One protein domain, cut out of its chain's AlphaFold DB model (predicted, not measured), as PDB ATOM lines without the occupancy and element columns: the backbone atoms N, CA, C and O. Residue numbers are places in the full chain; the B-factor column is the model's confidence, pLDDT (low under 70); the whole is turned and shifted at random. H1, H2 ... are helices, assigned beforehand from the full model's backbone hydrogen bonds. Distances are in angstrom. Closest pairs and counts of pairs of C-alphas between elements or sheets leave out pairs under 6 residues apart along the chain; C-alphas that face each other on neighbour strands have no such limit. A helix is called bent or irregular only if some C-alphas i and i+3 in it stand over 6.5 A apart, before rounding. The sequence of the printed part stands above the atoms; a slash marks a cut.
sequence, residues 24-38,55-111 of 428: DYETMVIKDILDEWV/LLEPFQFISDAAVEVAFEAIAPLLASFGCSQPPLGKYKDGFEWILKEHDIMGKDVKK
ATOM      1  N   ASP A  24      20.342 -13.820  -9.794       72.19
ATOM      2  CA  ASP A  24      19.966 -13.960  -8.381       72.19
ATOM      3  C   ASP A  24      18.502 -13.566  -8.132       72.19
ATOM      4  O   ASP A  24      17.818 -14.156  -7.291       72.19
ATOM      5  N   TYR A  25      17.976 -12.607  -8.898       71.69
ATOM      6  CA  TYR A  25      16.574 -12.209  -8.791       71.69
ATOM      7  C   TYR A  25      15.629 -13.299  -9.317       71.69
ATOM      8  O   TYR A  25      14.660 -13.655  -8.642       71.69
ATOM      9  N   GLU A  26      15.923 -13.881 -10.484       70.62
ATOM     10  CA  GLU A  26      15.109 -14.960 -11.061       70.62
ATOM     11  C   GLU A  26      15.079 -16.199 -10.159       70.62
ATOM     12  O   GLU A  26      14.015 -16.770  -9.903       70.62
ATOM     13  N   THR A  27      16.230 -16.581  -9.606       67.69
ATOM     14  CA  THR A  27      16.327 -17.718  -8.684       67.69
ATOM     15  C   THR A  27      15.591 -17.461  -7.364       67.69
ATOM     16  O   THR A  27      14.944 -18.379  -6.847       67.69
ATOM     17  N   MET A  28      15.601 -16.226  -6.845       72.12
ATOM     18  CA  MET A  28      14.832 -15.851  -5.651       72.12
ATOM     19  C   MET A  28      13.317 -15.909  -5.901       72.12
ATOM     20  O   MET A  28      12.586 -16.481  -5.090       72.12
ATOM     21  N   VAL A  29      12.845 -15.417  -7.051       77.12
ATOM     22  CA  VAL A  29      11.425 -15.475  -7.444       77.12
ATOM     23  C   VAL A  29      10.955 -16.923  -7.617       77.12
ATOM     24  O   VAL A  29       9.902 -17.298  -7.100       77.12
ATOM     25  N   ILE A  30      11.746 -17.771  -8.286       76.31
ATOM     26  CA  ILE A  30      11.435 -19.201  -8.449       76.31
ATOM     27  C   ILE A  30      11.355 -19.897  -7.084       76.31
ATOM     28  O   ILE A  30      10.454 -20.710  -6.858       76.31
ATOM     29  N   LYS A  31      12.262 -19.567  -6.161       75.88
ATOM     30  CA  LYS A  31      12.267 -20.123  -4.805       75.88
ATOM     31  C   LYS A  31      11.019 -19.730  -4.014       75.88
ATOM     32  O   LYS A  31      10.374 -20.619  -3.465       75.88
ATOM     33  N   ASP A  32      10.642 -18.453  -4.004       75.62
ATOM     34  CA  ASP A  32       9.456 -17.968  -3.281       75.62
ATOM     35  C   ASP A  32       8.163 -18.606  -3.814       75.62
ATOM     36  O   ASP A  32       7.294 -19.023  -3.042       75.62
ATOM     37  N   ILE A  33       8.065 -18.767  -5.136       76.25
ATOM     38  CA  ILE A  33       6.945 -19.448  -5.797       76.25
ATOM     39  C   ILE A  33       6.889 -20.925  -5.392       76.25
ATOM     40  O   ILE A  33       5.816 -21.441  -5.064       76.25
ATOM     41  N   LEU A  34       8.027 -21.626  -5.405       76.50
ATOM     42  CA  LEU A  34       8.096 -23.033  -5.006       76.50
ATOM     43  C   LEU A  34       7.775 -23.213  -3.519       76.50
ATOM     44  O   LEU A  34       7.042 -24.142  -3.175       76.50
ATOM     45  N   ASP A  35       8.246 -22.313  -2.655       71.06
ATOM     46  CA  ASP A  35       7.954 -22.314  -1.221       71.06
ATOM     47  C   ASP A  35       6.463 -22.059  -0.952       71.06
ATOM     48  O   ASP A  35       5.850 -22.768  -0.146       71.06
ATOM     49  N   GLU A  36       5.828 -21.120  -1.661       71.31
ATOM     50  CA  GLU A  36       4.385 -20.887  -1.550       71.31
ATOM     51  C   GLU A  36       3.572 -22.100  -2.032       71.31
ATOM     52  O   GLU A  36       2.565 -22.469  -1.414       71.31
ATOM     53  N   TRP A  37       4.042 -22.791  -3.072       66.81
ATOM     54  CA  TRP A  37       3.398 -23.992  -3.604       66.81
ATOM     55  C   TRP A  37       3.536 -25.203  -2.673       66.81
ATOM     56  O   TRP A  37       2.559 -25.921  -2.432       66.81
ATOM     57  N   VAL A  38       4.726 -25.415  -2.103       64.19
ATOM     58  CA  VAL A  38       4.975 -26.452  -1.089       64.19
ATOM     59  C   VAL A  38       4.128 -26.174   0.152       64.19
ATOM     60  O   VAL A  38       3.416 -27.068   0.615       64.19
ATOM     61  N   LEU A  55       1.155 -12.398 -10.076       53.88
ATOM     62  CA  LEU A  55       2.234 -13.345  -9.744       53.88
ATOM     63  C   LEU A  55       2.659 -14.224 -10.937       53.88
ATOM     64  O   LEU A  55       3.590 -15.015 -10.810       53.88
ATOM     65  N   LEU A  56       1.972 -14.120 -12.081       54.34
ATOM     66  CA  LEU A  56       2.220 -14.947 -13.265       54.34
ATOM     67  C   LEU A  56       2.959 -14.212 -14.391       54.34
ATOM     68  O   LEU A  56       3.413 -14.867 -15.325       54.34
ATOM     69  N   GLU A  57       3.114 -12.886 -14.315       57.69
ATOM     70  CA  GLU A  57       3.926 -12.131 -15.284       57.69
ATOM     71  C   GLU A  57       5.392 -12.605 -15.340       57.69
ATOM     72  O   GLU A  57       5.902 -12.775 -16.451       57.69
ATOM     73  N   PRO A  58       6.060 -12.949 -14.215       66.19
ATOM     74  CA  PRO A  58       7.433 -13.456 -14.258       66.19
ATOM     75  C   PRO A  58       7.575 -14.815 -14.963       66.19
ATOM     76  O   PRO A  58       8.645 -15.129 -15.477       66.19
ATOM     77  N   PHE A  59       6.505 -15.617 -15.057       60.00
ATOM     78  CA  PHE A  59       6.561 -16.942 -15.693       60.00
ATOM     79  C   PHE A  59       6.796 -16.882 -17.207       60.00
ATOM     80  O   PHE A  59       7.153 -17.899 -17.796       60.00
ATOM     81  N   GLN A  60       6.621 -15.717 -17.842       66.75
ATOM     82  CA  GLN A  60       6.923 -15.530 -19.265       66.75
ATOM     83  C   GLN A  60       8.425 -15.553 -19.572       66.75
ATOM     84  O   GLN A  60       8.797 -15.745 -20.728       66.75
ATOM     85  N   PHE A  61       9.270 -15.373 -18.555       69.12
ATOM     86  CA  PHE A  61      10.720 -15.241 -18.713       69.12
ATOM     87  C   PHE A  61      11.503 -16.450 -18.193       69.12
ATOM     88  O   PHE A  61      12.687 -16.582 -18.482       69.12
ATOM     89  N   ILE A  62      10.847 -17.375 -17.485       74.50
ATOM     90  CA  ILE A  62      11.509 -18.565 -16.948       74.50
ATOM     91  C   ILE A  62      11.777 -19.544 -18.098       74.50
ATOM     92  O   ILE A  62      10.873 -20.228 -18.578       74.50
ATOM     93  N   SER A  63      13.030 -19.605 -18.544       79.69
ATOM     94  CA  SER A  63      13.477 -20.566 -19.554       79.69
ATOM     95  C   SER A  63      13.570 -21.991 -18.989       79.69
ATOM     96  O   SER A  63      13.799 -22.183 -17.794       79.69
ATOM     97  N   ASP A  64      13.472 -23.009 -19.852       76.12
ATOM     98  CA  ASP A  64      13.704 -24.412 -19.460       76.12
ATOM     99  C   ASP A  64      15.081 -24.606 -18.799       76.12
ATOM    100  O   ASP A  64      15.219 -25.401 -17.870       76.12
ATOM    101  N   ALA A  65      16.084 -23.836 -19.239       76.06
ATOM    102  CA  ALA A  65      17.419 -23.826 -18.652       76.06
ATOM    103  C   ALA A  65      17.415 -23.256 -17.222       76.06
ATOM    104  O   ALA A  65      18.033 -23.839 -16.336       76.06
ATOM    105  N   ALA A  66      16.667 -22.177 -16.965       76.81
ATOM    106  CA  ALA A  66      16.520 -21.611 -15.621       76.81
ATOM    107  C   ALA A  66      15.833 -22.596 -14.657       76.81
ATOM    108  O   ALA A  66      16.228 -22.704 -13.496       76.81
ATOM    109  N   VAL A  67      14.856 -23.377 -15.137       79.00
ATOM    110  CA  VAL A  67      14.221 -24.444 -14.339       79.00
ATOM    111  C   VAL A  67      15.217 -25.555 -13.994       79.00
ATOM    112  O   VAL A  67      15.207 -26.053 -12.868       79.00
ATOM    113  N   GLU A  68      16.082 -25.947 -14.931       81.62
ATOM    114  CA  GLU A  68      17.124 -26.955 -14.692       81.62
ATOM    115  C   GLU A  68      18.179 -26.462 -13.690       81.62
ATOM    116  O   GLU A  68      18.485 -27.176 -12.735       81.62
ATOM    117  N   VAL A  69      18.642 -25.215 -13.825       81.31
ATOM    118  CA  VAL A  69      19.593 -24.586 -12.891       81.31
ATOM    119  C   VAL A  69      18.988 -24.443 -11.490       81.31
ATOM    120  O   VAL A  69      19.611 -24.827 -10.497       81.31
ATOM    121  N   ALA A  70      17.742 -23.972 -11.384       78.00
ATOM    122  CA  ALA A  70      17.042 -23.888 -10.104       78.00
ATOM    123  C   ALA A  70      16.849 -25.277  -9.470       78.00
ATOM    124  O   ALA A  70      16.945 -25.430  -8.251       78.00
ATOM    125  N   PHE A  71      16.619 -26.313 -10.281       81.81
ATOM    126  CA  PHE A  71      16.490 -27.683  -9.794       81.81
ATOM    127  C   PHE A  71      17.807 -28.224  -9.224       81.81
ATOM    128  O   PHE A  71      17.790 -28.852  -8.161       81.81
ATOM    129  N   GLU A  72      18.938 -27.957  -9.881       83.94
ATOM    130  CA  GLU A  72      20.268 -28.303  -9.366       83.94
ATOM    131  C   GLU A  72      20.585 -27.561  -8.063       83.94
ATOM    132  O   GLU A  72      21.092 -28.173  -7.125       83.94
ATOM    133  N   ALA A  73      20.202 -26.285  -7.952       76.12
ATOM    134  CA  ALA A  73      20.401 -25.487  -6.742       76.12
ATOM    135  C   ALA A  73      19.519 -25.941  -5.560       76.12
ATOM    136  O   ALA A  73      19.946 -25.922  -4.404       76.12
ATOM    137  N   ILE A  74      18.287 -26.384  -5.826       76.94
ATOM    138  CA  ILE A  74      17.328 -26.819  -4.795       76.94
ATOM    139  C   ILE A  74      17.573 -28.279  -4.368       76.94
ATOM    140  O   ILE A  74      17.173 -28.683  -3.270       76.94
ATOM    141  N   ALA A  75      18.270 -29.079  -5.181       83.06
ATOM    142  CA  ALA A  75      18.543 -30.490  -4.900       83.06
ATOM    143  C   ALA A  75      19.225 -30.754  -3.547       83.06
ATOM    144  O   ALA A  75      18.700 -31.566  -2.773       83.06
ATOM    145  N   PRO A  76      20.333 -30.071  -3.197       80.94
ATOM    146  CA  PRO A  76      21.021 -30.289  -1.930       80.94
ATOM    147  C   PRO A  76      20.175 -29.816  -0.743       80.94
ATOM    148  O   PRO A  76      20.196 -30.438   0.321       80.94
ATOM    149  N   LEU A  77      19.375 -28.758  -0.934       73.19
ATOM    150  CA  LEU A  77      18.468 -28.234   0.088       73.19
ATOM    151  C   LEU A  77      17.377 -29.255   0.421       73.19
ATOM    152  O   LEU A  77      17.220 -29.616   1.586       73.19
ATOM    153  N   LEU A  78      16.678 -29.800  -0.579       77.19
ATOM    154  CA  LEU A  78      15.661 -30.837  -0.356       77.19
ATOM    155  C   LEU A  78      16.256 -32.107   0.262       77.19
ATOM    156  O   LEU A  78      15.638 -32.703   1.148       77.19
ATOM    157  N   ALA A  79      17.474 -32.483  -0.142       81.69
ATOM    158  CA  ALA A  79      18.195 -33.601   0.457       81.69
ATOM    159  C   ALA A  79      18.493 -33.365   1.950       81.69
ATOM    160  O   ALA A  79      18.323 -34.285   2.752       81.69
ATOM    161  N   SER A  80      18.849 -32.137   2.348       78.75
ATOM    162  CA  SER A  80      19.082 -31.783   3.760       78.75
ATOM    163  C   SER A  80      17.829 -31.916   4.639       78.75
ATOM    164  O   SER A  80      17.934 -32.222   5.826       78.75
ATOM    165  N   PHE A  81      16.637 -31.780   4.046       77.06
ATOM    166  CA  PHE A  81      15.349 -31.996   4.717       77.06
ATOM    167  C   PHE A  81      14.856 -33.453   4.665       77.06
ATOM    168  O   PHE A  81      13.780 -33.754   5.183       77.06
ATOM    169  N   GLY A  82      15.612 -34.374   4.056       86.94
ATOM    170  CA  GLY A  82      15.192 -35.767   3.866       86.94
ATOM    171  C   GLY A  82      14.055 -35.938   2.852       86.94
ATOM    172  O   GLY A  82      13.404 -36.985   2.818       86.94
ATOM    173  N   CYS A  83      13.802 -34.924   2.022       82.62
ATOM    174  CA  CYS A  83      12.807 -34.979   0.962       82.62
ATOM    175  C   CYS A  83      13.406 -35.672  -0.264       82.62
ATOM    176  O   CYS A  83      14.412 -35.232  -0.819       82.62
ATOM    177  N   SER A  84      12.766 -36.746  -0.734       77.62
ATOM    178  CA  SER A  84      13.112 -37.333  -2.028       77.62
ATOM    179  C   SER A  84      12.733 -36.349  -3.132       77.62
ATOM    180  O   SER A  84      11.549 -36.014  -3.261       77.62
ATOM    181  N   GLN A  85      13.706 -35.908  -3.929       76.50
ATOM    182  CA  GLN A  85      13.433 -35.046  -5.073       76.50
ATOM    183  C   GLN A  85      12.391 -35.687  -6.000       76.50
ATOM    184  O   GLN A  85      12.533 -36.857  -6.376       76.50
ATOM    185  N   PRO A  86      11.339 -34.955  -6.399       74.81
ATOM    186  CA  PRO A  86      10.496 -35.406  -7.489       74.81
ATOM    187  C   PRO A  86      11.322 -35.451  -8.783       74.81
ATOM    188  O   PRO A  86      12.184 -34.597  -8.983       74.81
ATOM    189  N   PRO A  87      11.072 -36.420  -9.679       80.19
ATOM    190  CA  PRO A  87      11.755 -36.465 -10.968       80.19
ATOM    191  C   PRO A  87      11.500 -35.165 -11.741       80.19
ATOM    192  O   PRO A  87      10.351 -34.721 -11.795       80.19
ATOM    193  N   LEU A  88      12.547 -34.607 -12.366       75.62
ATOM    194  CA  LEU A  88      12.505 -33.378 -13.181       75.62
ATOM    195  C   LEU A  88      11.295 -33.321 -14.125       75.62
ATOM    196  O   LEU A  88      10.665 -32.276 -14.257       75.62
ATOM    197  N   GLY A  89      10.902 -34.462 -14.706       83.00
ATOM    198  CA  GLY A  89       9.724 -34.561 -15.572       83.00
ATOM    199  C   GLY A  89       8.428 -34.054 -14.929       83.00
ATOM    200  O   GLY A  89       7.670 -33.357 -15.580       83.00
ATOM    201  N   LYS A  90       8.202 -34.285 -13.628       78.94
ATOM    202  CA  LYS A  90       6.982 -33.807 -12.946       78.94
ATOM    203  C   LYS A  90       6.947 -32.293 -12.756       78.94
ATOM    204  O   LYS A  90       5.862 -31.732 -12.635       78.94
ATOM    205  N   TYR A  91       8.111 -31.652 -12.677       77.50
ATOM    206  CA  TYR A  91       8.195 -30.197 -12.615       77.50
ATOM    207  C   TYR A  91       7.983 -29.592 -13.995       77.50
ATOM    208  O   TYR A  91       7.184 -28.670 -14.107       77.50
ATOM    209  N   LYS A  92       8.592 -30.170 -15.041       78.81
ATOM    210  CA  LYS A  92       8.332 -29.777 -16.433       78.81
ATOM    211  C   LYS A  92       6.850 -29.924 -16.788       78.81
ATOM    212  O   LYS A  92       6.247 -28.957 -17.230       78.81
ATOM    213  N   ASP A  93       6.226 -31.051 -16.442       76.19
ATOM    214  CA  ASP A  93       4.782 -31.267 -16.619       76.19
ATOM    215  C   ASP A  93       3.940 -30.221 -15.859       76.19
ATOM    216  O   ASP A  93       2.892 -29.784 -16.336       76.19
ATOM    217  N   GLY A  94       4.382 -29.819 -14.661       77.38
ATOM    218  CA  GLY A  94       3.731 -28.786 -13.854       77.38
ATOM    219  C   GLY A  94       3.842 -27.391 -14.472       77.38
ATOM    220  O   GLY A  94       2.839 -26.683 -14.548       77.38
ATOM    221  N   PHE A  95       5.027 -27.020 -14.955       76.31
ATOM    222  CA  PHE A  95       5.272 -25.758 -15.657       76.31
ATOM    223  C   PHE A  95       4.532 -25.702 -16.999       76.31
ATOM    224  O   PHE A  95       3.829 -24.730 -17.260       76.31
ATOM    225  N   GLU A  96       4.583 -26.763 -17.809       75.25
ATOM    226  CA  GLU A  96       3.806 -26.874 -19.050       75.25
ATOM    227  C   GLU A  96       2.300 -26.768 -18.788       75.25
ATOM    228  O   GLU A  96       1.576 -26.101 -19.534       75.25
ATOM    229  N   TRP A  97       1.809 -27.391 -17.710       82.06
ATOM    230  CA  TRP A  97       0.414 -27.268 -17.307       82.06
ATOM    231  C   TRP A  97       0.053 -25.827 -16.927       82.06
ATOM    232  O   TRP A  97      -0.973 -25.339 -17.394       82.06
ATOM    233  N   ILE A  98       0.895 -25.122 -16.158       75.25
ATOM    234  CA  ILE A  98       0.690 -23.705 -15.803       75.25
ATOM    235  C   ILE A  98       0.657 -22.835 -17.067       75.25
ATOM    236  O   ILE A  98      -0.288 -22.070 -17.263       75.25
ATOM    237  N   LEU A  99       1.630 -22.992 -17.965       79.06
ATOM    238  CA  LEU A  99       1.702 -22.227 -19.214       79.06
ATOM    239  C   LEU A  99       0.475 -22.459 -20.108       79.06
ATOM    240  O   LEU A  99      -0.037 -21.519 -20.724       79.06
ATOM    241  N   LYS A 100      -0.027 -23.699 -20.152       77.38
ATOM    242  CA  LYS A 100      -1.210 -24.086 -20.929       77.38
ATOM    243  C   LYS A 100      -2.519 -23.611 -20.301       77.38
ATOM    244  O   LYS A 100      -3.398 -23.144 -21.021       77.38
ATOM    245  N   GLU A 101      -2.667 -23.747 -18.988       79.75
ATOM    246  CA  GLU A 101      -3.884 -23.372 -18.260       79.75
ATOM    247  C   GLU A 101      -4.069 -21.847 -18.227       79.75
ATOM    248  O   GLU A 101      -5.197 -21.355 -18.275       79.75
ATOM    249  N   HIS A 102      -2.967 -21.092 -18.198       74.50
ATOM    250  CA  HIS A 102      -2.992 -19.633 -18.117       74.50
ATOM    251  C   HIS A 102      -2.917 -18.911 -19.480       74.50
ATOM    252  O   HIS A 102      -2.869 -17.684 -19.495       74.50
ATOM    253  N   ASP A 103      -2.969 -19.635 -20.610       76.62
ATOM    254  CA  ASP A 103      -2.928 -19.085 -21.987       76.62
ATOM    255  C   ASP A 103      -1.722 -18.154 -22.246       76.62
ATOM    256  O   ASP A 103      -1.753 -17.287 -23.120       76.62
ATOM    257  N   ILE A 104      -0.638 -18.344 -21.485       69.25
ATOM    258  CA  ILE A 104       0.542 -17.468 -21.490       69.25
ATOM    259  C   ILE A 104       1.290 -17.567 -22.835       69.25
ATOM    260  O   ILE A 104       1.867 -16.594 -23.307       69.25
ATOM    261  N   MET A 105       1.196 -18.709 -23.525       53.97
ATOM    262  CA  MET A 105       1.818 -18.926 -24.842       53.97
ATOM    263  C   MET A 105       0.895 -18.640 -26.044       53.97
ATOM    264  O   MET A 105       1.272 -18.878 -27.193       53.97
ATOM    265  N   GLY A 106      -0.338 -18.175 -25.818       52.09
ATOM    266  CA  GLY A 106      -1.390 -18.256 -26.835       52.09
ATOM    267  C   GLY A 106      -1.550 -17.060 -27.773       52.09
ATOM    268  O   GLY A 106      -1.949 -17.258 -28.923       52.09
ATOM    269  N   LYS A 107      -1.293 -15.823 -27.325       52.97
ATOM    270  CA  LYS A 107      -1.818 -14.637 -28.040       52.97
ATOM    271  C   LYS A 107      -0.800 -13.566 -28.420       52.97
ATOM    272  O   LYS A 107      -0.942 -13.012 -29.509       52.97
ATOM    273  N   ASP A 108       0.246 -13.341 -27.628       52.78
ATOM    274  CA  ASP A 108       1.108 -12.166 -27.844       52.78
ATOM    275  C   ASP A 108       2.470 -12.477 -28.490       52.78
ATOM    276  O   ASP A 108       2.984 -11.658 -29.252       52.78
ATOM    277  N   VAL A 109       3.003 -13.695 -28.338       51.31
ATOM    278  CA  VAL A 109       4.295 -14.081 -28.948       51.31
ATOM    279  C   VAL A 109       4.204 -14.171 -30.480       51.31
ATOM    280  O   VAL A 109       5.062 -13.653 -31.191       51.31
ATOM    281  N   LYS A 110       3.101 -14.709 -31.024       49.38
ATOM    282  CA  LYS A 110       2.906 -14.824 -32.487       49.38
ATOM    283  C   LYS A 110       2.729 -13.477 -33.191       49.38
ATOM    284  O   LYS A 110       2.978 -13.376 -34.392       49.38
ATOM    285  N   LYS A 111       2.280 -12.444 -32.470       51.56
ATOM    286  CA  LYS A 111       2.081 -11.100 -33.026       51.56
ATOM    287  C   LYS A 111       3.393 -10.318 -33.110       51.56
ATOM    288  O   LYS A 111       3.561  -9.538 -34.037       51.56
TER     289      LYS A 111
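This is residues 24 to 38 and 55 to 111 of the 428 residues of the protein "Hypothetical protein" of Symbiodinium sp. CCMP2592 (UniProt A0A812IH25). Four helices with few contacts between them make an elongated model: the long, kinked H3 forms one side, and H4 folds back after it, running the opposite way at a steep tilt. H1 also stands steeply to H3, the short H2 comes near both H1 and H4, and residues 106 to 111 stick out as a tail. The printed part has 72 residues with four named helices, H1, H2, H3 and H4 in chain order, and no named strand, and its class is all helix. It is only just compact, close to loose, with a radius of gyration of the C-alphas of 13.2 A and spans of 45 by 24 by 21 A.

H3, residues 64 to 80, has a kink of 34 degrees near residue 73. H1, residues 24 to 38, only just touches H3, with 3 pairs of C-alphas within 8 A, through its residues 27 to 30 alone; the closest C-alphas, of Thr 27 and Ala 70, are 6.4 A apart. They run the same way at a steep tilt of 61 degrees. H4, residues 88 to 101, is close to H3 but not clearly touching, the closest C-alphas being Phe 71 and Leu 88 at 7.7 A; they run opposite ways at a steep tilt of 51 degrees. H2, residues 55 to 60, is close to H4 but not clearly touching, about perpendicular at 74 degrees, with Phe 59 and Leu 99 the closest C-alphas at 8.0 A. H1 and H2 are near each other; H1 and H4 are apart. Every O i to N i+4 pair is within hydrogen-bond range in H1 and H4, against 11 of 13 in H3 and 0 of 2 in H2, where 2 of 3 O i to N i+3 pairs are.

H3 is 24.9 A long, H1 20.8 A, H4 19.9 A and H2 10.8 A. H1 begins at C-alpha 24 (19.966, -13.960, -8.381), and H4 ends at C-alpha 101 (-3.884, -23.372, -18.260). H2 and H3 are irregular, but only just: C-alphas 55 and 58 are 6.9 A apart, and C-alphas 73 and 76 are 6.8 A apart.

The two C-alphas farthest apart, of Gly 82 and Lys 111, are 46.3 A apart. Residues 39 to 54 are not printed, and C-alphas 38 and 55 are 15.9 A apart across the cut. H2 to H3 is a tight link and H3 to H4 a short one. Mean pLDDT of the printed part is 72.8; it is under 70 at residues 27, 37 to 38, 55 to 61 and 104 to 111.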